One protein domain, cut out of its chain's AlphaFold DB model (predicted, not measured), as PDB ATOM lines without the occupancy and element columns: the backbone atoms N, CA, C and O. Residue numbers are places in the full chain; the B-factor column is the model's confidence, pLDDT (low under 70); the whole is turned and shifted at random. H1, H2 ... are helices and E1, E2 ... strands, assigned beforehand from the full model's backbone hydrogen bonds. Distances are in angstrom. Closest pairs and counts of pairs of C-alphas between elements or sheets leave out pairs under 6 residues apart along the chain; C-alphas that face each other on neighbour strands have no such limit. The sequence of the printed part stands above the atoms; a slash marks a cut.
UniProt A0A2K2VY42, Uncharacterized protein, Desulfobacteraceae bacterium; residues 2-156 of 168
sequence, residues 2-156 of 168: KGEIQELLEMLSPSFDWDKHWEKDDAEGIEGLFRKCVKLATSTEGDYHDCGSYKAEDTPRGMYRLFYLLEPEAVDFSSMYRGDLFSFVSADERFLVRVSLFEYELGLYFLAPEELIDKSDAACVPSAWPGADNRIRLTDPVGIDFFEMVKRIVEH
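Overview. This is residues 2 to 156 of the 168 residues of an uncharacterized protein of Desulfobacteraceae bacterium (UniProt A0A2K2VY42). A strongly twisted sheet of five strands makes a wall, with H5 and H4 packed slantwise over one face of it. H1 packs on H5 on the side away from the sheet, H3 touches H1 and H4 and leads straight into E1, small H2 lies farthest out at that end, and residues 113 to 140 loop beyond the E2 edge. The printed part has 155 residues, with five named helices and five named strands in the order H1 H2 H3 E1 E2 H4 E3 E4 E5 H5; the class is mixed. The sheet's order is E1 E3 E4 E5 E2, antiparallel throughout. The whole is compact, with a radius of gyration of the C-alphas of 15.6 A and spans of 46 by 37 by 27 A.

Arrangement. Begin with H1, residues 2 to 11; H2, residues 18 to 21, is close but not clearly touching, with the closest C-alphas, Met 11 and Trp 18, 7.9 A apart. H3, residues 30 to 37, touches H1 at a shallow tilt of 19 degrees, opposite ways, closest at the C-alphas of Glu 4 and Leu 33, 6.5 A. Next come E1, residues 38 to 40, and E2, residues 49 to 55, the edge strands. H4, residues 59 to 70, is on the sheet at a height of 9.0 A. Look then at E3, residues 84 to 90, E4, residues 96 to 102, and E5, residues 105 to 112: they form a meander, each strand the antiparallel neighbour of the one before, and two hairpins. Find N 39 and O 89 at 2.9 A between E1 and E3, N 88 and O 97 at 3.0 A between E3 and E4, N 98 and O 109 at 2.9 A between E4 and E5, and N 54 and O 108 at 2.8 A between E5 and E2. H5, residues 141 to 155, lies over E4 and E5 at a height of 8.6 A, on the same face as H4: two layers, helices on one face of a sheet. H5 touches H4 at a steep tilt of 61 degrees, opposite ways, with the closest C-alphas, Gly 62 and Val 154, 4.8 A apart. H1 touches H5 the same way at a shallow tilt of 33 degrees, only just short of steep, closest at the C-alphas of Leu 9 and Met 149, 5.8 A. In H1, H3, H4 and H5 every O i to N i+4 pair is within hydrogen-bond range; H2 is too short for one.

Along the chain. Find C-alpha 2 at (21.510, 11.712, 29.867), where H1 begins its 14.3 A. H4 runs 16.3 A, E2 18.4 A, E3 17.3 A and E4 18.0 A. E5 runs 22.8 A to C-alpha 112 at (16.335, 6.046, 43.928). H5 runs 21.3 A and ends at C-alpha 155, (30.136, -7.312, 32.548).

Size, cuts and confidence. The C-alphas of Asp 25 and Asp 121, the two farthest apart, are 49.8 A apart. The printed part has no cut; the links H4 to E3 and E5 to H5 are long. The mean pLDDT of the printed part is 87.1, and it is under 70 at residues 44 to 46, 79 to 82, 121 to 128 and 134.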
ATOM      1  N   LYS A   2      22.295  12.642  30.713       89.69
ATOM      2  CA  LYS A   2      21.510  11.712  29.867       89.69
ATOM      3  C   LYS A   2      22.218  11.343  28.550       89.69
ATOM      4  O   LYS A   2      22.163  10.186  28.158       89.69
ATOM      5  N   GLY A   3      22.853  12.308  27.880       91.38
ATOM      6  CA  GLY A   3      23.549  12.058  26.611       91.38
ATOM      7  C   GLY A   3      24.762  11.146  26.789       91.38
ATOM      8  O   GLY A   3      24.940  10.209  26.029       91.38
ATOM      9  N   GLU A   4      25.518  11.369  27.856       93.81
ATOM     10  CA  GLU A   4      26.721  10.627  28.223       93.81
ATOM     11  C   GLU A   4      26.389   9.181  28.615       93.81
ATOM     12  O   GLU A   4      27.090   8.260  28.211       93.81
ATOM     13  N   ILE A   5      25.282   8.955  29.337       95.75
ATOM     14  CA  ILE A   5      24.789   7.601  29.641       95.75
ATOM     15  C   ILE A   5      24.408   6.866  28.349       95.75
ATOM     16  O   ILE A   5      24.753   5.697  28.186       95.75
ATOM     17  N   GLN A   6      23.700   7.530  27.432       95.50
ATOM     18  CA  GLN A   6      23.264   6.912  26.176       95.50
ATOM     19  C   GLN A   6      24.444   6.585  25.261       95.50
ATOM     20  O   GLN A   6      24.527   5.465  24.766       95.50
ATOM     21  N   GLU A   7      25.381   7.516  25.104       94.38
ATOM     22  CA  GLU A   7      26.618   7.288  24.356       94.38
ATOM     23  C   GLU A   7      27.419   6.125  24.956       94.38
ATOM     24  O   GLU A   7      27.857   5.237  24.229       94.38
ATOM     25  N   LEU A   8      27.522   6.045  26.287       94.75
ATOM     26  CA  LEU A   8      28.207   4.932  26.936       94.75
ATOM     27  C   LEU A   8      27.482   3.597  26.718       94.75
ATOM     28  O   LEU A   8      28.122   2.583  26.458       94.75
ATOM     29  N   LEU A   9      26.150   3.571  26.787       95.81
ATOM     30  CA  LEU A   9      25.361   2.374  26.478       95.81
ATOM     31  C   LEU A   9      25.533   1.914  25.026       95.81
ATOM     32  O   LEU A   9      25.541   0.704  24.775       95.81
ATOM     33  N   GLU A  10      25.667   2.855  24.090       94.25
ATOM     34  CA  GLU A  10      25.995   2.573  22.693       94.25
ATOM     35  C   GLU A  10      27.403   1.988  22.571       94.25
ATOM     36  O   GLU A  10      27.547   0.939  21.947       94.25
ATOM     37  N   MET A  11      28.407   2.587  23.223       92.56
ATOM     38  CA  MET A  11      29.795   2.094  23.265       92.56
ATOM     39  C   MET A  11      29.904   0.680  23.847       92.56
ATOM     40  O   MET A  11      30.692  -0.136  23.376       92.56
ATOM     41  N   LEU A  12      29.081   0.362  24.848       92.06
ATOM     42  CA  LEU A  12      29.020  -0.961  25.475       92.06
ATOM     43  C   LEU A  12      28.241  -1.993  24.640       92.06
ATOM     44  O   LEU A  12      28.158  -3.161  25.030       92.06
ATOM     45  N   SER A  13      27.637  -1.593  23.516       91.06
ATOM     46  CA  SER A  13      26.940  -2.512  22.616       91.06
ATOM     47  C   SER A  13      27.934  -3.369  21.821       91.06
ATOM     48  O   SER A  13      28.886  -2.832  21.260       91.06
ATOM     49  N   PRO A  14      27.671  -4.677  21.624       86.88
ATOM     50  CA  PRO A  14      28.484  -5.530  20.747       86.88
ATOM     51  C   PRO A  14      28.565  -5.047  19.292       86.88
ATOM     52  O   PRO A  14      29.425  -5.486  18.537       86.88
ATOM     53  N   SER A  15      27.631  -4.191  18.876       89.69
ATOM     54  CA  SER A  15      27.565  -3.627  17.528       89.69
ATOM     55  C   SER A  15      28.274  -2.279  17.389       89.69
ATOM     56  O   SER A  15      28.099  -1.624  16.361       89.69
ATOM     57  N   PHE A  16      28.962  -1.805  18.428       90.75
ATOM     58  CA  PHE A  16      29.633  -0.514  18.385       90.75
ATOM     59  C   PHE A  16      30.862  -0.565  17.474       90.75
ATOM     60  O   PHE A  16      31.697  -1.462  17.573       90.75
ATOM     61  N   ASP A  17      30.957   0.408  16.573       91.12
ATOM     62  CA  ASP A  17      32.045   0.520  15.607       91.12
ATOM     63  C   ASP A  17      33.206   1.311  16.226       91.12
ATOM     64  O   ASP A  17      33.278   2.540  16.122       91.12
ATOM     65  N   TRP A  18      34.082   0.590  16.927       88.75
ATOM     66  CA  TRP A  18      35.252   1.166  17.590       88.75
ATOM     67  C   TRP A  18      36.247   1.778  16.609       88.75
ATOM     68  O   TRP A  18      36.781   2.847  16.895       88.75
ATOM     69  N   ASP A  19      36.449   1.154  15.447       89.88
ATOM     70  CA  ASP A  19      37.373   1.654  14.426       89.88
ATOM     71  C   ASP A  19      36.954   3.053  13.976       89.88
ATOM     72  O   ASP A  19      37.754   3.988  14.004       89.88
ATOM     73  N   LYS A  20      35.666   3.228  13.665       91.25
ATOM     74  CA  LYS A  20      35.112   4.532  13.299       91.25
ATOM     75  C   LYS A  20      35.109   5.527  14.458       91.25
ATOM     76  O   LYS A  20      35.258   6.728  14.238       91.25
ATOM     77  N   HIS A  21      34.884   5.075  15.691       89.62
ATOM     78  CA  HIS A  21      34.905   5.965  16.856       89.62
ATOM     79  C   HIS A  21      36.282   6.598  17.054       89.62
ATOM     80  O   HIS A  21      36.359   7.802  17.296       89.62
ATOM     81  N   TRP A  22      37.351   5.821  16.868       86.88
ATOM     82  CA  TRP A  22      38.727   6.299  16.995       86.88
ATOM     83  C   TRP A  22      39.188   7.226  15.862       86.88
ATOM     84  O   TRP A  22      40.224   7.871  16.001       86.88
ATOM     85  N   GLU A  23      38.423   7.360  14.775       91.12
ATOM     86  CA  GLU A  23      38.675   8.371  13.737       91.12
ATOM     87  C   GLU A  23      38.295   9.799  14.177       91.12
ATOM     88  O   GLU A  23      38.645  10.760  13.490       91.12
ATOM     89  N   LYS A  24      37.572   9.970  15.294       88.31
ATOM     90  CA  LYS A  24      37.213  11.293  15.832       88.31
ATOM     91  C   LYS A  24      38.416  11.935  16.537       88.31
ATOM     92  O   LYS A  24      39.067  11.296  17.359       88.31
ATOM     93  N   ASP A  25      38.649  13.227  16.289       80.25
ATOM     94  CA  ASP A  25      39.765  13.989  16.881       80.25
ATOM     95  C   ASP A  25      39.707  14.080  18.423       80.25
ATOM     96  O   ASP A  25      40.731  14.270  19.078       80.25
ATOM     97  N   ASP A  26      38.516  13.950  19.007       83.31
ATOM     98  CA  ASP A  26      38.223  14.049  20.438       83.31
ATOM     99  C   ASP A  26      37.564  12.775  20.995       83.31
ATOM    100  O   ASP A  26      36.779  12.835  21.942       83.31
ATOM    101  N   ALA A  27      37.872  11.615  20.402       83.81
ATOM    102  CA  ALA A  27      37.305  10.332  20.803       83.81
ATOM    103  C   ALA A  27      37.502  10.057  22.308       83.81
ATOM    104  O   ALA A  27      38.614   9.832  22.788       83.81
ATOM    105  N   GLU A  28      36.397  10.043  23.053       87.62
ATOM    106  CA  GLU A  28      36.383   9.706  24.475       87.62
ATOM    107  C   GLU A  28      36.349   8.181  24.661       87.62
ATOM    108  O   GLU A  28      35.659   7.467  23.930       87.62
ATOM    109  N   GLY A  29      37.079   7.664  25.649       90.25
ATOM    110  CA  GLY A  29      37.027   6.250  26.025       90.25
ATOM    111  C   GLY A  29      35.889   5.928  27.000       90.25
ATOM    112  O   GLY A  29      35.342   6.813  27.658       90.25
ATOM    113  N   ILE A  30      35.585   4.633  27.153       91.38
ATOM    114  CA  ILE A  30      34.586   4.123  28.115       91.38
ATOM    115  C   ILE A  30      34.848   4.671  29.522       91.38
ATOM    116  O   ILE A  30      33.930   5.133  30.192       91.38
ATOM    117  N   GLU A  31      36.104   4.629  29.968       91.06
ATOM    118  CA  GLU A  31      36.505   5.025  31.320       91.06
ATOM    119  C   GLU A  31      36.204   6.499  31.602       91.06
ATOM    120  O   GLU A  31      35.574   6.832  32.607       91.06
ATOM    121  N   GLY A  32      36.628   7.384  30.695       90.88
ATOM    122  CA  GLY A  32      36.429   8.824  30.825       90.88
ATOM    123  C   GLY A  32      34.950   9.194  30.795       90.88
ATOM    124  O   GLY A  32      34.493   9.987  31.621       90.88
ATOM    125  N   LEU A  33      34.173   8.557  29.914       93.19
ATOM    126  CA  LEU A  33      32.734   8.779  29.839       93.19
ATOM    127  C   LEU A  33      32.002   8.242  31.078       93.19
ATOM    128  O   LEU A  33      31.166   8.942  31.645       93.19
ATOM    129  N   PHE A  34      32.368   7.054  31.568       94.75
ATOM    130  CA  PHE A  34      31.796   6.486  32.790       94.75
ATOM    131  C   PHE A  34      32.057   7.383  34.003       94.75
ATOM    132  O   PHE A  34      31.124   7.693  34.745       94.75
ATOM    133  N   ARG A  35      33.286   7.891  34.160       93.31
ATOM    134  CA  ARG A  35      33.658   8.819  35.243       93.31
ATOM    135  C   ARG A  35      32.900  10.151  35.192       93.31
ATOM    136  O   ARG A  35      32.717  10.774  36.231       93.31
ATOM    137  N   LYS A  36      32.403  10.585  34.026       94.38
ATOM    138  CA  LYS A  36      31.500  11.752  33.914       94.38
ATOM    139  C   LYS A  36      30.077  11.453  34.399       94.38
ATOM    140  O   LYS A  36      29.348  12.382  34.746       94.38
ATOM    141  N   CYS A  37      29.669  10.185  34.409       96.12
ATOM    142  CA  CYS A  37      28.319   9.756  34.773       96.12
ATOM    143  C   CYS A  37      28.150   9.444  36.265       96.12
ATOM    144  O   CYS A  37      27.009   9.367  36.724       96.12
ATOM    145  N   VAL A  38      29.240   9.270  37.018       96.25
ATOM    146  CA  VAL A  38      29.213   8.779  38.406       96.25
ATOM    147  C   VAL A  38      30.106   9.587  39.343       96.25
ATOM    148  O   VAL A  38      31.044  10.254  38.915       96.25
ATOM    149  N   LYS A  39      29.837   9.490  40.646       94.00
ATOM    150  CA  LYS A  39      30.695   9.984  41.733       94.00
ATOM    151  C   LYS A  39      30.693   8.982  42.882       94.00
ATOM    152  O   LYS A  39      29.651   8.402  43.173       94.00
ATOM    153  N   LEU A  40      31.816   8.816  43.578       93.69
ATOM    154  CA  LEU A  40      31.823   8.077  44.845       93.69
ATOM    155  C   LEU A  40      30.935   8.791  45.871       93.69
ATOM    156  O   LEU A  40      30.984  10.015  46.004       93.69
ATOM    157  N   ALA A  41      30.117   8.024  46.587       88.81
ATOM    158  CA  ALA A  41      29.231   8.558  47.608       88.81
ATOM    159  C   ALA A  41      30.013   8.745  48.914       88.81
ATOM    160  O   ALA A  41      30.584   7.796  49.444       88.81
ATOM    161  N   THR A  42      30.022   9.966  49.449       76.56
ATOM    162  CA  THR A  42      30.641  10.282  50.751       76.56
ATOM    163  C   THR A  42      29.661  10.145  51.917       76.56
ATOM    164  O   THR A  42      30.078  10.043  53.068       76.56
ATOM    165  N   SER A  43      28.360  10.113  51.621       71.88
ATOM    166  CA  SER A  43      27.281   9.803  52.554       71.88
ATOM    167  C   SER A  43      26.175   9.055  51.818       71.88
ATOM    168  O   SER A  43      25.848   9.383  50.677       71.88
ATOM    169  N   THR A  44      25.603   8.055  52.481       68.12
ATOM    170  CA  THR A  44      24.392   7.347  52.045       68.12
ATOM    171  C   THR A  44      23.159   7.770  52.852       68.12
ATOM    172  O   THR A  44      22.080   7.213  52.661       68.12
ATOM    173  N   GLU A  45      23.294   8.774  53.730       64.69
ATOM    174  CA  GLU A  45      22.192   9.383  54.485       64.69
ATOM    175  C   GLU A  45      21.368  10.307  53.569       64.69
ATOM    176  O   GLU A  45      21.468  11.531  53.620       64.69
ATOM    177  N   GLY A  46      20.572   9.711  52.687       67.69
ATOM    178  CA  GLY A  46      19.567  10.397  51.875       67.69
ATOM    179  C   GLY A  46      18.281   9.576  51.794       67.69
ATOM    180  O   GLY A  46      18.285   8.393  52.137       67.69
ATOM    181  N   ASP A  47      17.191  10.188  51.321       85.50
ATOM    182  CA  ASP A  47      15.910   9.510  51.050       85.50
ATOM    183  C   ASP A  47      16.015   8.629  49.785       85.50
ATOM    184  O   ASP A  47      15.355   8.846  48.768       85.50
ATOM    185  N   TYR A  48      16.903   7.636  49.829       91.25
ATOM    186  CA  TYR A  48      17.055   6.618  48.799       91.25
ATOM    187  C   TYR A  48      16.317   5.350  49.212       91.25
ATOM    188  O   TYR A  48      16.465   4.849  50.328       91.25
ATOM    189  N   HIS A  49      15.558   4.786  48.282       91.00
ATOM    190  CA  HIS A  49      14.776   3.579  48.503       91.00
ATOM    191  C   HIS A  49      15.164   2.504  47.490       91.00
ATOM    192  O   HIS A  49      15.367   2.796  46.311       91.00
ATOM    193  N   ASP A  50      15.248   1.252  47.946       89.81
ATOM    194  CA  ASP A  50      15.609   0.114  47.098       89.81
ATOM    195  C   ASP A  50      14.612  -0.071  45.945       89.81
ATOM    196  O   ASP A  50      13.419  -0.340  46.136       89.81
ATOM    197  N   CYS A  51      15.119   0.018  44.720       90.19
ATOM    198  CA  CYS A  51      14.338  -0.132  43.496       90.19
ATOM    199  C   CYS A  51      14.754  -1.347  42.659       90.19
ATOM    200  O   CYS A  51      14.048  -1.682  41.709       90.19
ATOM    201  N   GLY A  52      15.832  -2.043  43.012       90.62
ATOM    202  CA  GLY A  52      16.213  -3.322  42.416       90.62
ATOM    203  C   GLY A  52      17.652  -3.696  42.740       90.62
ATOM    204  O   GLY A  52      18.347  -2.976  43.452       90.62
ATOM    205  N   SER A  53      18.110  -4.807  42.183       91.88
ATOM    206  CA  SER A  53      19.474  -5.282  42.361       91.88
ATOM    207  C   SER A  53      19.978  -6.026  41.132       91.88
ATOM    208  O   SER A  53      19.217  -6.430  40.248       91.88
ATOM    209  N   TYR A  54      21.289  -6.215  41.085       92.19
ATOM    210  CA  TYR A  54      21.978  -7.003  40.083       92.19
ATOM    211  C   TYR A  54      23.063  -7.848  40.738       92.19
ATOM    212  O   TYR A  54      23.713  -7.407  41.683       92.19
ATOM    213  N   LYS A  55      23.261  -9.059  40.223       93.12
ATOM    214  CA  LYS A  55      24.378  -9.923  40.587       93.12
ATOM    215  C   LYS A  55      25.289 -10.057  39.380       93.12
ATOM    216  O   LYS A  55      24.795 -10.442  38.321       93.12
ATOM    217  N   ALA A  56      26.569  -9.752  39.558       93.00
ATOM    218  CA  ALA A  56      27.544  -9.920  38.489       93.00
ATOM    219  C   ALA A  56      27.708 -11.405  38.126       93.00
ATOM    220  O   ALA A  56      27.610 -12.274  38.998       93.00
ATOM    221  N   GLU A  57      27.964 -11.704  36.852       92.38
ATOM    222  CA  GLU A  57      28.183 -13.081  36.389       92.38
ATOM    223  C   GLU A  57      29.539 -13.627  36.857       92.38
ATOM    224  O   GLU A  57      29.640 -14.778  37.284       92.38
ATOM    225  N   ASP A  58      30.573 -12.782  36.825       92.75
ATOM    226  CA  ASP A  58      31.921 -13.079  37.312       92.75
ATOM    227  C   ASP A  58      32.313 -12.060  38.389       92.75
ATOM    228  O   ASP A  58      32.695 -10.922  38.102       92.75
ATOM    229  N   THR A  59      32.210 -12.480  39.653       91.56
ATOM    230  CA  THR A  59      32.461 -11.614  40.814       91.56
ATOM    231  C   THR A  59      33.867 -10.997  40.804       91.56
ATOM    232  O   THR A  59      33.955  -9.767  40.861       91.56
ATOM    233  N   PRO A  60      34.969 -11.771  40.699       90.50
ATOM    234  CA  PRO A  60      36.312 -11.197  40.629       90.50
ATOM    235  C   PRO A  60      36.485 -10.159  39.517       90.50
ATOM    236  O   PRO A  60      37.050  -9.091  39.763       90.50
ATOM    237  N   ARG A  61      35.990 -10.441  38.302       90.62
ATOM    238  CA  ARG A  61      36.116  -9.503  37.175       90.62
ATOM    239  C   ARG A  61      35.280  -8.249  37.385       90.62
ATOM    240  O   ARG A  61      35.791  -7.147  37.193       90.62
ATOM    241  N   GLY A  62      34.027  -8.403  37.808       92.12
ATOM    242  CA  GLY A  62      33.139  -7.283  38.099       92.12
ATOM    243  C   GLY A  62      33.708  -6.362  39.179       92.12
ATOM    244  O   GLY A  62      33.719  -5.143  39.012       92.12
ATOM    245  N   MET A  63      34.270  -6.938  40.247       91.12
ATOM    246  CA  MET A  63      34.918  -6.173  41.315       91.12
ATOM    247  C   MET A  63      36.134  -5.410  40.801       91.12
ATOM    248  O   MET A  63      36.255  -4.212  41.050       91.12
ATOM    249  N   TYR A  64      37.016  -6.088  40.061       88.81
ATOM    250  CA  TYR A  64      38.208  -5.466  39.489       88.81
ATOM    251  C   TYR A  64      37.843  -4.260  38.614       88.81
ATOM    252  O   TYR A  64      38.419  -3.186  38.769       88.81
ATOM    253  N   ARG A  65      36.849  -4.418  37.730       90.44
ATOM    254  CA  ARG A  65      36.363  -3.351  36.841       90.44
ATOM    255  C   ARG A  65      35.852  -2.152  37.628       90.44
ATOM    256  O   ARG A  65      36.222  -1.024  37.320       90.44
ATOM    257  N   LEU A  66      35.040  -2.385  38.659       92.25
ATOM    258  CA  LEU A  66      34.523  -1.303  39.495       92.25
ATOM    259  C   LEU A  66      35.641  -0.568  40.233       92.25
ATOM    260  O   LEU A  66      35.658   0.659  40.218       92.25
ATOM    261  N   PHE A  67      36.593  -1.287  40.830       90.56
ATOM    262  CA  PHE A  67      37.728  -0.661  41.510       90.56
ATOM    263  C   PHE A  67      38.607   0.139  40.553       90.56
ATOM    264  O   PHE A  67      39.050   1.226  40.903       90.56
ATOM    265  N   TYR A  68      38.833  -0.369  39.345       88.81
ATOM    266  CA  TYR A  68      39.607   0.325  38.321       88.81
ATOM    267  C   TYR A  68      38.910   1.603  37.825       88.81
ATOM    268  O   TYR A  68      39.527   2.656  37.677       88.81
ATOM    269  N   LEU A  69      37.599   1.535  37.588       91.25
ATOM    270  CA  LEU A  69      36.842   2.666  37.057       91.25
ATOM    271  C   LEU A  69      36.602   3.760  38.097       91.25
ATOM    272  O   LEU A  69      36.649   4.942  37.747       91.25
ATOM    273  N   LEU A  70      36.321   3.365  39.340       91.81
ATOM    274  CA  LEU A  70      35.880   4.268  40.405       91.81
ATOM    275  C   LEU A  70      36.993   4.667  41.371       91.81
ATOM    276  O   LEU A  70      36.836   5.685  42.033       91.81
ATOM    277  N   GLU A  71      38.072   3.885  41.459       89.88
ATOM    278  CA  GLU A  71      39.216   4.128  42.349       89.88
ATOM    279  C   GLU A  71      38.783   4.513  43.787       89.88
ATOM    280  O   GLU A  71      39.132   5.595  44.265       89.88
ATOM    281  N   PRO A  72      37.984   3.679  44.494       86.94
ATOM    282  CA  PRO A  72      37.502   4.018  45.833       86.94
ATOM    283  C   PRO A  72      38.663   4.210  46.815       86.94
ATOM    284  O   PRO A  72      39.560   3.375  46.891       86.94
ATOM    285  N   GLU A  73      38.622   5.290  47.602       82.50
ATOM    286  CA  GLU A  73      39.687   5.628  48.563       82.50
ATOM    287  C   GLU A  73      39.832   4.600  49.693       82.50
ATOM    288  O   GLU A  73      40.916   4.422  50.243       82.50
ATOM    289  N   ALA A  74      38.731   3.944  50.057       77.94
ATOM    290  CA  ALA A  74      38.694   2.891  51.055       77.94
ATOM    291  C   ALA A  74      37.623   1.867  50.679       77.94
ATOM    292  O   ALA A  74      36.554   2.223  50.179       77.94
ATOM    293  N   VAL A  75      37.909   0.598  50.956       80.50
ATOM    294  CA  VAL A  75      36.968  -0.509  50.781       80.50
ATOM    295  C   VAL A  75      36.845  -1.251  52.103       80.50
ATOM    296  O   VAL A  75      37.853  -1.674  52.676       80.50
ATOM    297  N   ASP A  76      35.619  -1.419  52.592       76.38
ATOM    298  CA  ASP A  76      35.374  -2.106  53.858       76.38
ATOM    299  C   ASP A  76      35.064  -3.595  53.643       76.38
ATOM    300  O   ASP A  76      33.962  -3.988  53.267       76.38
ATOM    301  N   PHE A  77      36.046  -4.450  53.928       77.44
ATOM    302  CA  PHE A  77      35.887  -5.909  53.912       77.44
ATOM    303  C   PHE A  77      35.542  -6.506  55.286       77.44
ATOM    304  O   PHE A  77      35.510  -7.729  55.434       77.44
ATOM    305  N   SER A  78      35.301  -5.679  56.309       71.62
ATOM    306  CA  SER A  78      35.078  -6.138  57.687       71.62
ATOM    307  C   SER A  78      33.827  -7.010  57.840       71.62
ATOM    308  O   SER A  78      33.778  -7.868  58.724       71.62
ATOM    309  N   SER A  79      32.834  -6.837  56.960       66.06
ATOM    310  CA  SER A  79      31.574  -7.581  56.961       66.06
ATOM    311  C   SER A  79      31.208  -8.081  55.559       66.06
ATOM    312  O   SER A  79      30.322  -7.549  54.898       66.06
ATOM    313  N   MET A  80      31.837  -9.177  55.126       65.94
ATOM    314  CA  MET A  80      31.549  -9.829  53.830       65.94
ATOM    315  C   MET A  80      30.149 -10.471  53.724       65.94
ATOM    316  O   MET A  80      29.816 -11.050  52.696       65.94
ATOM    317  N   TYR A  81      29.351 -10.427  54.796       62.94
ATOM    318  CA  TYR A  81      28.010 -11.019  54.841       62.94
ATOM    319  C   TYR A  81      26.885  -9.982  54.888       62.94
ATOM    320  O   TYR A  81      25.740 -10.338  54.613       62.94
ATOM    321  N   ARG A  82      27.159  -8.746  55.334       61.31
ATOM    322  CA  ARG A  82      26.118  -7.736  55.616       61.31
ATOM    323  C   ARG A  82      26.569  -6.282  55.426       61.31
ATOM    324  O   ARG A  82      25.879  -5.389  55.906       61.31
ATOM    325  N   GLY A  83      27.727  -6.046  54.813       71.00
ATOM    326  CA  GLY A  83      28.275  -4.709  54.597       71.00
ATOM    327  C   GLY A  83      28.356  -4.345  53.121       71.00
ATOM    328  O   GLY A  83      28.593  -5.206  52.270       71.00
ATOM    329  N   ASP A  84      28.186  -3.057  52.843       85.62
ATOM    330  CA  ASP A  84      28.531  -2.477  51.553       85.62
ATOM    331  C   ASP A  84      30.044  -2.234  51.531       85.62
ATOM    332  O   ASP A  84      30.603  -1.677  52.473       85.62
ATOM    333  N   LEU A  85      30.706  -2.658  50.457       89.38
ATOM    334  CA  LEU A  85      32.123  -2.409  50.209       89.38
ATOM    335  C   LEU A  85      32.389  -0.909  50.056       89.38
ATOM    336  O   LEU A  85      33.338  -0.376  50.626       89.38
ATOM    337  N   PHE A  86      31.556  -0.262  49.241       91.50
ATOM    338  CA  PHE A  86      31.509   1.174  48.992       91.50
ATOM    339  C   PHE A  86      30.197   1.500  48.258       91.50
ATOM    340  O   PHE A  86      29.413   0.613  47.907       91.50
ATOM    341  N   SER A  87      29.934   2.782  48.024       93.81
ATOM    342  CA  SER A  87      28.769   3.237  47.262       93.81
ATOM    343  C   SER A  87      29.153   4.345  46.292       93.81
ATOM    344  O   SER A  87      30.105   5.093  46.520       93.81
ATOM    345  N   PHE A  88      28.398   4.466  45.209       95.44
ATOM    346  CA  PHE A  88      28.547   5.548  44.244       95.44
ATOM    347  C   PHE A  88      27.183   5.991  43.732       95.44
ATOM    348  O   PHE A  88      26.212   5.237  43.755       95.44
ATOM    349  N   VAL A  89      27.109   7.234  43.285       96.12
ATOM    350  CA  VAL A  89      25.888   7.877  42.805       96.12
ATOM    351  C   VAL A  89      26.044   8.319  41.358       96.12
ATOM    352  O   VAL A  89      27.162   8.443  40.854       96.12
ATOM    353  N   SER A  90      24.927   8.584  40.684       96.12
ATOM    354  CA  SER A  90      24.923   9.339  39.434       96.12
ATOM    355  C   SER A  90      25.564  10.718  39.637       96.12
ATOM    356  O   SER A  90      25.600  11.250  40.745       96.12
ATOM    357  N   ALA A  91      26.083  11.331  38.574       94.75
ATOM    358  CA  ALA A  91      26.770  12.622  38.671       94.75
ATOM    359  C   ALA A  91      25.881  13.759  39.219       94.75
ATOM    360  O   ALA A  91      26.392  14.703  39.827       94.75
ATOM    361  N   ASP A  92      24.565  13.664  39.014       94.06
ATOM    362  CA  ASP A  92      23.549  14.553  39.590       94.06
ATOM    363  C   ASP A  92      23.002  14.077  40.948       94.06
ATOM    364  O   ASP A  92      22.083  14.689  41.484       94.06
ATOM    365  N   GLU A  93      23.563  12.993  41.487       93.56
ATOM    366  CA  GLU A  93      23.307  12.426  42.814       93.56
ATOM    367  C   GLU A  93      21.879  11.878  43.000       93.56
ATOM    368  O   GLU A  93      21.476  11.526  44.104       93.56
ATOM    369  N   ARG A  94      21.101  11.731  41.920       93.38
ATOM    370  CA  ARG A  94      19.723  11.213  41.977       93.38
ATOM    371  C   ARG A  94      19.625   9.703  42.138       93.38
ATOM    372  O   ARG A  94      18.618   9.227  42.646       93.38
ATOM    373  N   PHE A  95      20.609   8.942  41.683       95.56
ATOM    374  CA  PHE A  95      20.558   7.480  41.689       95.56
ATOM    375  C   PHE A  95      21.762   6.935  42.439       95.56
ATOM    376  O   PHE A  95      22.882   7.350  42.169       95.56
ATOM    377  N   LEU A  96      21.536   6.010  43.367       95.81
ATOM    378  CA  LEU A  96      22.566   5.429  44.222       95.81
ATOM    379  C   LEU A  96      22.749   3.950  43.883       95.81
ATOM    380  O   LEU A  96      21.784   3.216  43.668       95.81
ATOM    381  N   VAL A  97      24.003   3.515  43.867       95.69
ATOM    382  CA  VAL A  97      24.396   2.113  43.767       95.69
ATOM    383  C   VAL A  97      25.220   1.756  44.994       95.69
ATOM    384  O   VAL A  97      26.291   2.325  45.222       95.69
ATOM    385  N   ARG A  98      24.729   0.793  45.773       93.50
ATOM    386  CA  ARG A  98      25.504   0.152  46.839       93.50
ATOM    387  C   ARG A  98      26.182  -1.080  46.271       93.50
ATOM    388  O   ARG A  98      25.528  -1.905  45.631       93.50
ATOM    389  N   VAL A  99      27.487  -1.177  46.483       93.62
ATOM    390  CA  VAL A  99      28.297  -2.310  46.041       93.62
ATOM    391  C   VAL A  99      28.573  -3.173  47.255       93.62
ATOM    392  O   VAL A  99      29.187  -2.698  48.205       93.62
ATOM    393  N   SER A 100      28.151  -4.432  47.236       91.25
ATOM    394  CA  SER A 100      28.232  -5.314  48.405       91.25
ATOM    395  C   SER A 100      28.665  -6.719  47.990       91.25
ATOM    396  O   SER A 100      28.518  -7.120  46.834       91.25
ATOM    397  N   LEU A 101      29.180  -7.491  48.948       89.00
ATOM    398  CA  LEU A 101      29.356  -8.934  48.790       89.00
ATOM    399  C   LEU A 101      28.227  -9.656  49.520       89.00
ATOM    400  O   LEU A 101      28.042  -9.474  50.722       89.00
ATOM    401  N   PHE A 102      27.485 -10.488  48.795       84.19
ATOM    402  CA  PHE A 102      26.484 -11.387  49.356       84.19
ATOM    403  C   PHE A 102      26.956 -12.824  49.155       84.19
ATOM    404  O   PHE A 102      27.011 -13.301  48.028       84.19
ATOM    405  N   GLU A 103      27.337 -13.506  50.239       84.00
ATOM    406  CA  GLU A 103      27.881 -14.875  50.181       84.00
ATOM    407  C   GLU A 103      29.026 -15.027  49.158       84.00
ATOM    408  O   GLU A 103      29.096 -16.014  48.433       84.00
ATOM    409  N   TYR A 104      29.942 -14.050  49.127       83.94
ATOM    410  CA  TYR A 104      31.071 -13.963  48.183       83.94
ATOM    411  C   TYR A 104      30.703 -13.648  46.726       83.94
ATOM    412  O   TYR A 104      31.599 -13.612  45.887       83.94
ATOM    413  N   GLU A 105      29.436 -13.362  46.426       89.38
ATOM    414  CA  GLU A 105      28.994 -12.883  45.117       89.38
ATOM    415  C   GLU A 105      28.907 -11.348  45.110       89.38
ATOM    416  O   GLU A 105      28.384 -10.743  46.052       89.38
ATOM    417  N   LEU A 106      29.383 -10.707  44.041       92.00
ATOM    418  CA  LEU A 106      29.252  -9.265  43.840       92.00
ATOM    419  C   LEU A 106      27.793  -8.902  43.553       92.00
ATOM    420  O   LEU A 106      27.243  -9.233  42.498       92.00
ATOM    421  N   GLY A 107      27.197  -8.176  44.495       93.12
ATOM    422  CA  GLY A 107      25.868  -7.598  44.389       93.12
ATOM    423  C   GLY A 107      25.923  -6.086  44.205       93.12
ATOM    424  O   GLY A 107      26.682  -5.388  44.878       93.12
ATOM    425  N   LEU A 108      25.083  -5.579  43.308       94.19
ATOM    426  CA  LEU A 108      24.796  -4.160  43.149       94.19
ATOM    427  C   LEU A 108      23.350  -3.931  43.566       94.19
ATOM    428  O   LEU A 108      22.445  -4.535  42.994       94.19
ATOM    429  N   TYR A 109      23.124  -3.059  44.538       92.62
ATOM    430  CA  TYR A 109      21.783  -2.662  44.954       92.62
ATOM    431  C   TYR A 109      21.509  -1.251  44.464       92.62
ATOM    432  O   TYR A 109      22.301  -0.337  44.693       92.62
ATOM    433  N   PHE A 110      20.396  -1.086  43.764       93.94
ATOM    434  CA  PHE A 110      20.003   0.150  43.109       93.94
ATOM    435  C   PHE A 110      18.954   0.859  43.944       93.94
ATOM    436  O   PHE A 110      17.945   0.258  44.327       93.94
ATOM    437  N   LEU A 111      19.188   2.142  44.195       93.62
ATOM    438  CA  LEU A 111      18.312   2.975  44.993       93.62
ATOM    439  C   LEU A 111      18.029   4.298  44.291       93.62
ATOM    440  O   LEU A 111      18.876   4.863  43.595       93.62
ATOM    441  N   ALA A 112      16.819   4.800  44.501       94.50
ATOM    442  CA  ALA A 112      16.335   6.046  43.928       94.50
ATOM    443  C   ALA A 112      15.378   6.755  44.905       94.50
ATOM    444  O   ALA A 112      14.859   6.106  45.819       94.50
ATOM    445  N   PRO A 113      15.114   8.057  44.705       94.12
ATOM    446  CA  PRO A 113      14.063   8.779  45.407       94.12
ATOM    447  C   PRO A 113      12.708   8.081  45.283       94.12
ATOM    448  O   PRO A 113      12.364   7.544  44.221       94.12
ATOM    449  N   GLU A 114      11.934   8.088  46.368       91.25
ATOM    450  CA  GLU A 114      10.677   7.342  46.476       91.25
ATOM    451  C   GLU A 114       9.673   7.707  45.371       91.25
ATOM    452  O   GLU A 114       8.907   6.861  44.905       91.25
ATOM    453  N   GLU A 115       9.674   8.968  44.936       92.94
ATOM    454  CA  GLU A 115       8.785   9.495  43.905       92.94
ATOM    455  C   GLU A 115       9.048   8.923  42.506       92.94
ATOM    456  O   GLU A 115       8.166   8.988  41.650       92.94
ATOM    457  N   LEU A 116      10.231   8.349  42.267       93.06
ATOM    458  CA  LEU A 116      10.599   7.753  40.980       93.06
ATOM    459  C   LEU A 116      10.328   6.243  40.933       93.06
ATOM    460  O   LEU A 116      10.388   5.645  39.851       93.06
ATOM    461  N   ILE A 117      10.019   5.626  42.078       90.12
ATOM    462  CA  ILE A 117       9.790   4.186  42.193       90.12
ATOM    463  C   ILE A 117       8.393   3.824  41.688       90.12
ATOM    464  O   ILE A 117       7.385   4.402  42.094       90.12
ATOM    465  N   ASP A 118       8.326   2.810  40.824       87.75
ATOM    466  CA  ASP A 118       7.055   2.223  40.392       87.75
ATOM    467  C   ASP A 118       6.407   1.446  41.553       87.75
ATOM    468  O   ASP A 118       6.899   0.387  41.955       87.75
ATOM    469  N   LYS A 119       5.297   1.982  42.081       80.69
ATOM    470  CA  LYS A 119       4.504   1.410  43.187       80.69
ATOM    471  C   LYS A 119       3.283   0.602  42.720       80.69
ATOM    472  O   LYS A 119       2.431   0.279  43.543       80.69
ATOM    473  N   SER A 120       3.137   0.331  41.421       77.81
ATOM    474  CA  SER A 120       2.005  -0.458  40.913       77.81
ATOM    475  C   SER A 120       1.985  -1.875  41.510       77.81
ATOM    476  O   SER A 120       3.030  -2.412  41.844       77.81
ATOM    477  N   ASP A 121       0.825  -2.537  41.596       58.66
ATOM    478  CA  ASP A 121       0.724  -3.925  42.109       58.66
ATOM    479  C   ASP A 121       1.508  -4.951  41.261       58.66
ATOM    480  O   ASP A 121       1.736  -6.086  41.677       58.66
ATOM    481  N   ALA A 122       1.951  -4.555  40.064       60.28
ATOM    482  CA  ALA A 122       2.882  -5.321  39.242       60.28
ATOM    483  C   ALA A 122       4.344  -5.222  39.732       60.28
ATOM    484  O   ALA A 122       5.226  -5.847  39.138       60.28
ATOM    485  N   ALA A 123       4.623  -4.400  40.748       55.19
ATOM    486  CA  ALA A 123       5.957  -4.075  41.220       55.19
ATOM    487  C   ALA A 123       6.577  -5.227  42.022       55.19
ATOM    488  O   ALA A 123       5.966  -5.821  42.904       55.19
ATOM    489  N   CYS A 124       7.830  -5.519  41.668       57.59
ATOM    490  CA  CYS A 124       8.722  -6.543  42.210       57.59
ATOM    491  C   CYS A 124       8.579  -6.780  43.722       57.59
ATOM    492  O   CYS A 124       8.512  -5.820  44.495       57.59
ATOM    493  N   VAL A 125       8.650  -8.048  44.137       55.38
ATOM    494  CA  VAL A 125       8.946  -8.423  45.523       55.38
ATOM    495  C   VAL A 125      10.459  -8.275  45.696       55.38
ATOM    496  O   VAL A 125      11.181  -9.046  45.066       55.38
ATOM    497  N   PRO A 126      10.952  -7.289  46.465       60.75
ATOM    498  CA  PRO A 126      12.380  -7.138  46.684       60.75
ATOM    499  C   PRO A 126      12.898  -8.363  47.432       60.75
ATOM    500  O   PRO A 126      12.428  -8.686  48.527       60.75
ATOM    501  N   SER A 127      13.852  -9.053  46.825       60.03
ATOM    502  CA  SER A 127      14.630 -10.080  47.501       60.03
ATOM    503  C   SER A 127      15.921  -9.421  47.964       60.03
ATOM    504  O   SER A 127      16.626  -8.816  47.168       60.03
ATOM    505  N   ALA A 128      16.270  -9.530  49.247       69.12
ATOM    506  CA  ALA A 128      17.553  -9.011  49.740       69.12
ATOM    507  C   ALA A 128      18.776  -9.694  49.076       69.12
ATOM    508  O   ALA A 128      19.912  -9.266  49.277       69.12
ATOM    509  N   TRP A 129      18.545 -10.753  48.294       78.62
ATOM    510  CA  TRP A 129      19.539 -11.442  47.480       78.62
ATOM    511  C   TRP A 129      19.752 -10.701  46.145       78.62
ATOM    512  O   TRP A 129      18.789 -10.548  45.386       78.62
ATOM    513  N   PRO A 130      20.991 -10.308  45.793       82.06
ATOM    514  CA  PRO A 130      21.257  -9.598  44.545       82.06
ATOM    515  C   PRO A 130      20.868 -10.426  43.311       82.06
ATOM    516  O   PRO A 130      21.178 -11.613  43.209       82.06
ATOM    517  N   GLY A 131      20.186  -9.803  42.350       76.31
ATOM    518  CA  GLY A 131      19.783 -10.455  41.098       76.31
ATOM    519  C   GLY A 131      18.593 -11.417  41.221       76.31
ATOM    520  O   GLY A 131      18.186 -12.000  40.219       76.31
ATOM    521  N   ALA A 132      18.006 -11.563  42.412       76.69
ATOM    522  CA  ALA A 132      16.732 -12.261  42.593       76.69
ATOM    523  C   ALA A 132      15.514 -11.350  42.326       76.69
ATOM    524  O   ALA A 132      14.375 -11.817  42.349       76.69
ATOM    525  N   ASP A 133      15.748 -10.063  42.060       72.56
ATOM    526  CA  ASP A 133      14.708  -9.131  41.642       72.56
ATOM    527  C   ASP A 133      14.327  -9.361  40.176       72.56
ATOM    528  O   ASP A 133      15.168  -9.382  39.279       72.56
ATOM    529  N   ASN A 134      13.027  -9.464  39.908       64.44
ATOM    530  CA  ASN A 134      12.519  -9.718  38.558       64.44
ATOM    531  C   ASN A 134      12.589  -8.490  37.633       64.44
ATOM    532  O   ASN A 134      12.362  -8.630  36.430       64.44
ATOM    533  N   ARG A 135      12.830  -7.287  38.176       73.25
ATOM    534  CA  ARG A 135      13.038  -6.037  37.420       73.25
ATOM    535  C   ARG A 135      13.524  -4.894  38.311       73.25
ATOM    536  O   ARG A 135      13.250  -4.880  39.508       73.25
ATOM    537  N   ILE A 136      14.113  -3.877  37.684       83.69
ATOM    538  CA  ILE A 136      14.314  -2.550  38.281       83.69
ATOM    539  C   ILE A 136      12.974  -1.799  38.262       83.69
ATOM    540  O   ILE A 136      12.321  -1.700  37.224       83.69
ATOM    541  N   ARG A 137      12.540  -1.289  39.414       86.94
ATOM    542  CA  ARG A 137      11.253  -0.608  39.627       86.94
ATOM    543  C   ARG A 137      11.397   0.910  39.530       86.94
ATOM    544  O   ARG A 137      11.239   1.607  40.528       86.94
ATOM    545  N   LEU A 138      11.678   1.423  38.338       90.12
ATOM    546  CA  LEU A 138      11.727   2.864  38.091       90.12
ATOM    547  C   LEU A 138      10.772   3.304  36.999       90.12
ATOM    548  O   LEU A 138      10.534   2.590  36.031       90.12
ATOM    549  N   THR A 139      10.266   4.522  37.167       91.00
ATOM    550  CA  THR A 139       9.471   5.234  36.163       91.00
ATOM    551  C   THR A 139      10.308   6.230  35.360       91.00
ATOM    552  O   THR A 139       9.942   6.565  34.235       91.00
ATOM    553  N   ASP A 140      11.437   6.686  35.912       94.06
ATOM    554  CA  ASP A 140      12.340   7.649  35.282       94.06
ATOM    555  C   ASP A 140      13.263   6.950  34.261       94.06
ATOM    556  O   ASP A 140      14.075   6.106  34.652       94.06
ATOM    557  N   PRO A 141      13.186   7.295  32.958       94.06
ATOM    558  CA  PRO A 141      14.011   6.659  31.931       94.06
ATOM    559  C   PRO A 141      15.515   6.882  32.115       94.06
ATOM    560  O   PRO A 141      16.301   6.026  31.731       94.06
ATOM    561  N   VAL A 142      15.928   8.009  32.707       95.50
ATOM    562  CA  VAL A 142      17.352   8.290  32.937       95.50
ATOM    563  C   VAL A 142      17.899   7.356  34.008       95.50
ATOM    564  O   VAL A 142      18.998   6.839  33.849       95.50
ATOM    565  N   GLY A 143      17.126   7.094  35.063       94.81
ATOM    566  CA  GLY A 143      17.480   6.106  36.081       94.81
ATOM    567  C   GLY A 143      17.556   4.687  35.521       94.81
ATOM    568  O   GLY A 143      18.487   3.952  35.833       94.81
ATOM    569  N   ILE A 144      16.618   4.312  34.644       94.81
ATOM    570  CA  ILE A 144      16.647   3.008  33.960       94.81
ATOM    571  C   ILE A 144      17.932   2.861  33.133       94.81
ATOM    572  O   ILE A 144      18.650   1.875  33.304       94.81
ATOM    573  N   ASP A 145      18.240   3.849  32.289       96.31
ATOM    574  CA  ASP A 145      19.447   3.849  31.456       96.31
ATOM    575  C   ASP A 145      20.718   3.845  32.327       96.31
ATOM    576  O   ASP A 145      21.667   3.116  32.041       96.31
ATOM    577  N   PHE A 146      20.730   4.600  33.431       97.12
ATOM    578  CA  PHE A 146      21.840   4.642  34.383       97.12
ATOM    579  C   PHE A 146      22.125   3.272  35.010       97.12
ATOM    580  O   PHE A 146      23.267   2.816  35.012       97.12
ATOM    581  N   PHE A 147      21.106   2.582  35.524       95.88
ATOM    582  CA  PHE A 147      21.317   1.268  36.130       95.88
ATOM    583  C   PHE A 147      21.670   0.202  35.091       95.88
ATOM    584  O   PHE A 147      22.494  -0.666  35.368       95.88
ATOM    585  N   GLU A 148      21.118   0.273  33.879       95.62
ATOM    586  CA  GLU A 148      21.527  -0.613  32.787       95.62
ATOM    587  C   GLU A 148      22.987  -0.370  32.372       95.62
ATOM    588  O   GLU A 148      23.733  -1.327  32.168       95.62
ATOM    589  N   MET A 149      23.431   0.889  32.331       96.06
ATOM    590  CA  MET A 149      24.831   1.257  32.095       96.06
ATOM    591  C   MET A 149      25.742   0.638  33.160       96.06
ATOM    592  O   MET A 149      26.754   0.029  32.818       96.06
ATOM    593  N   VAL A 150      25.356   0.718  34.439       96.44
ATOM    594  CA  VAL A 150      26.092   0.101  35.556       96.44
ATOM    595  C   VAL A 150      26.136  -1.427  35.447       96.44
ATOM    596  O   VAL A 150      27.153  -2.041  35.753       96.44
ATOM    597  N   LYS A 151      25.068  -2.077  34.986       95.19
ATOM    598  CA  LYS A 151      25.091  -3.531  34.769       95.19
ATOM    599  C   LYS A 151      26.045  -3.905  33.640       95.19
ATOM    600  O   LYS A 151      26.883  -4.786  33.800       95.19
ATOM    601  N   ARG A 152      25.955  -3.208  32.506       94.81
ATOM    602  CA  ARG A 152      26.780  -3.505  31.330       94.81
ATOM    603  C   ARG A 152      28.255  -3.242  31.566       94.81
ATOM    604  O   ARG A 152      29.066  -4.056  31.145       94.81
ATOM    605  N   ILE A 153      28.609  -2.156  32.249       93.62
ATOM    606  CA  ILE A 153      30.015  -1.829  32.517       93.62
ATOM    607  C   ILE A 153      30.691  -2.896  33.389       93.62
ATOM    608  O   ILE A 153      31.864  -3.203  33.196       93.62
ATOM    609  N   VAL A 154      29.940  -3.496  34.320       93.06
ATOM    610  CA  VAL A 154      30.434  -4.552  35.213       93.06
ATOM    611  C   VAL A 154      30.686  -5.854  34.464       93.06
ATOM    612  O   VAL A 154      31.598  -6.585  34.845       93.06
ATOM    613  N   GLU A 155      29.962  -6.111  33.375       92.31
ATOM    614  CA  GLU A 155      30.136  -7.312  32.548       92.31
ATOM    615  C   GLU A 155      31.054  -7.112  31.337       92.31
ATOM    616  O   GLU A 155      31.634  -8.075  30.829       92.31
ATOM    617  N   HIS A 156      31.244  -5.869  30.901       88.88
ATOM    618  CA  HIS A 156      31.998  -5.546  29.698       88.88
ATOM    619  C   HIS A 156      33.464  -5.990  29.781       88.88
ATOM    620  O   HIS A 156      34.172  -5.762  30.765       88.88
TER     621      HIS A 156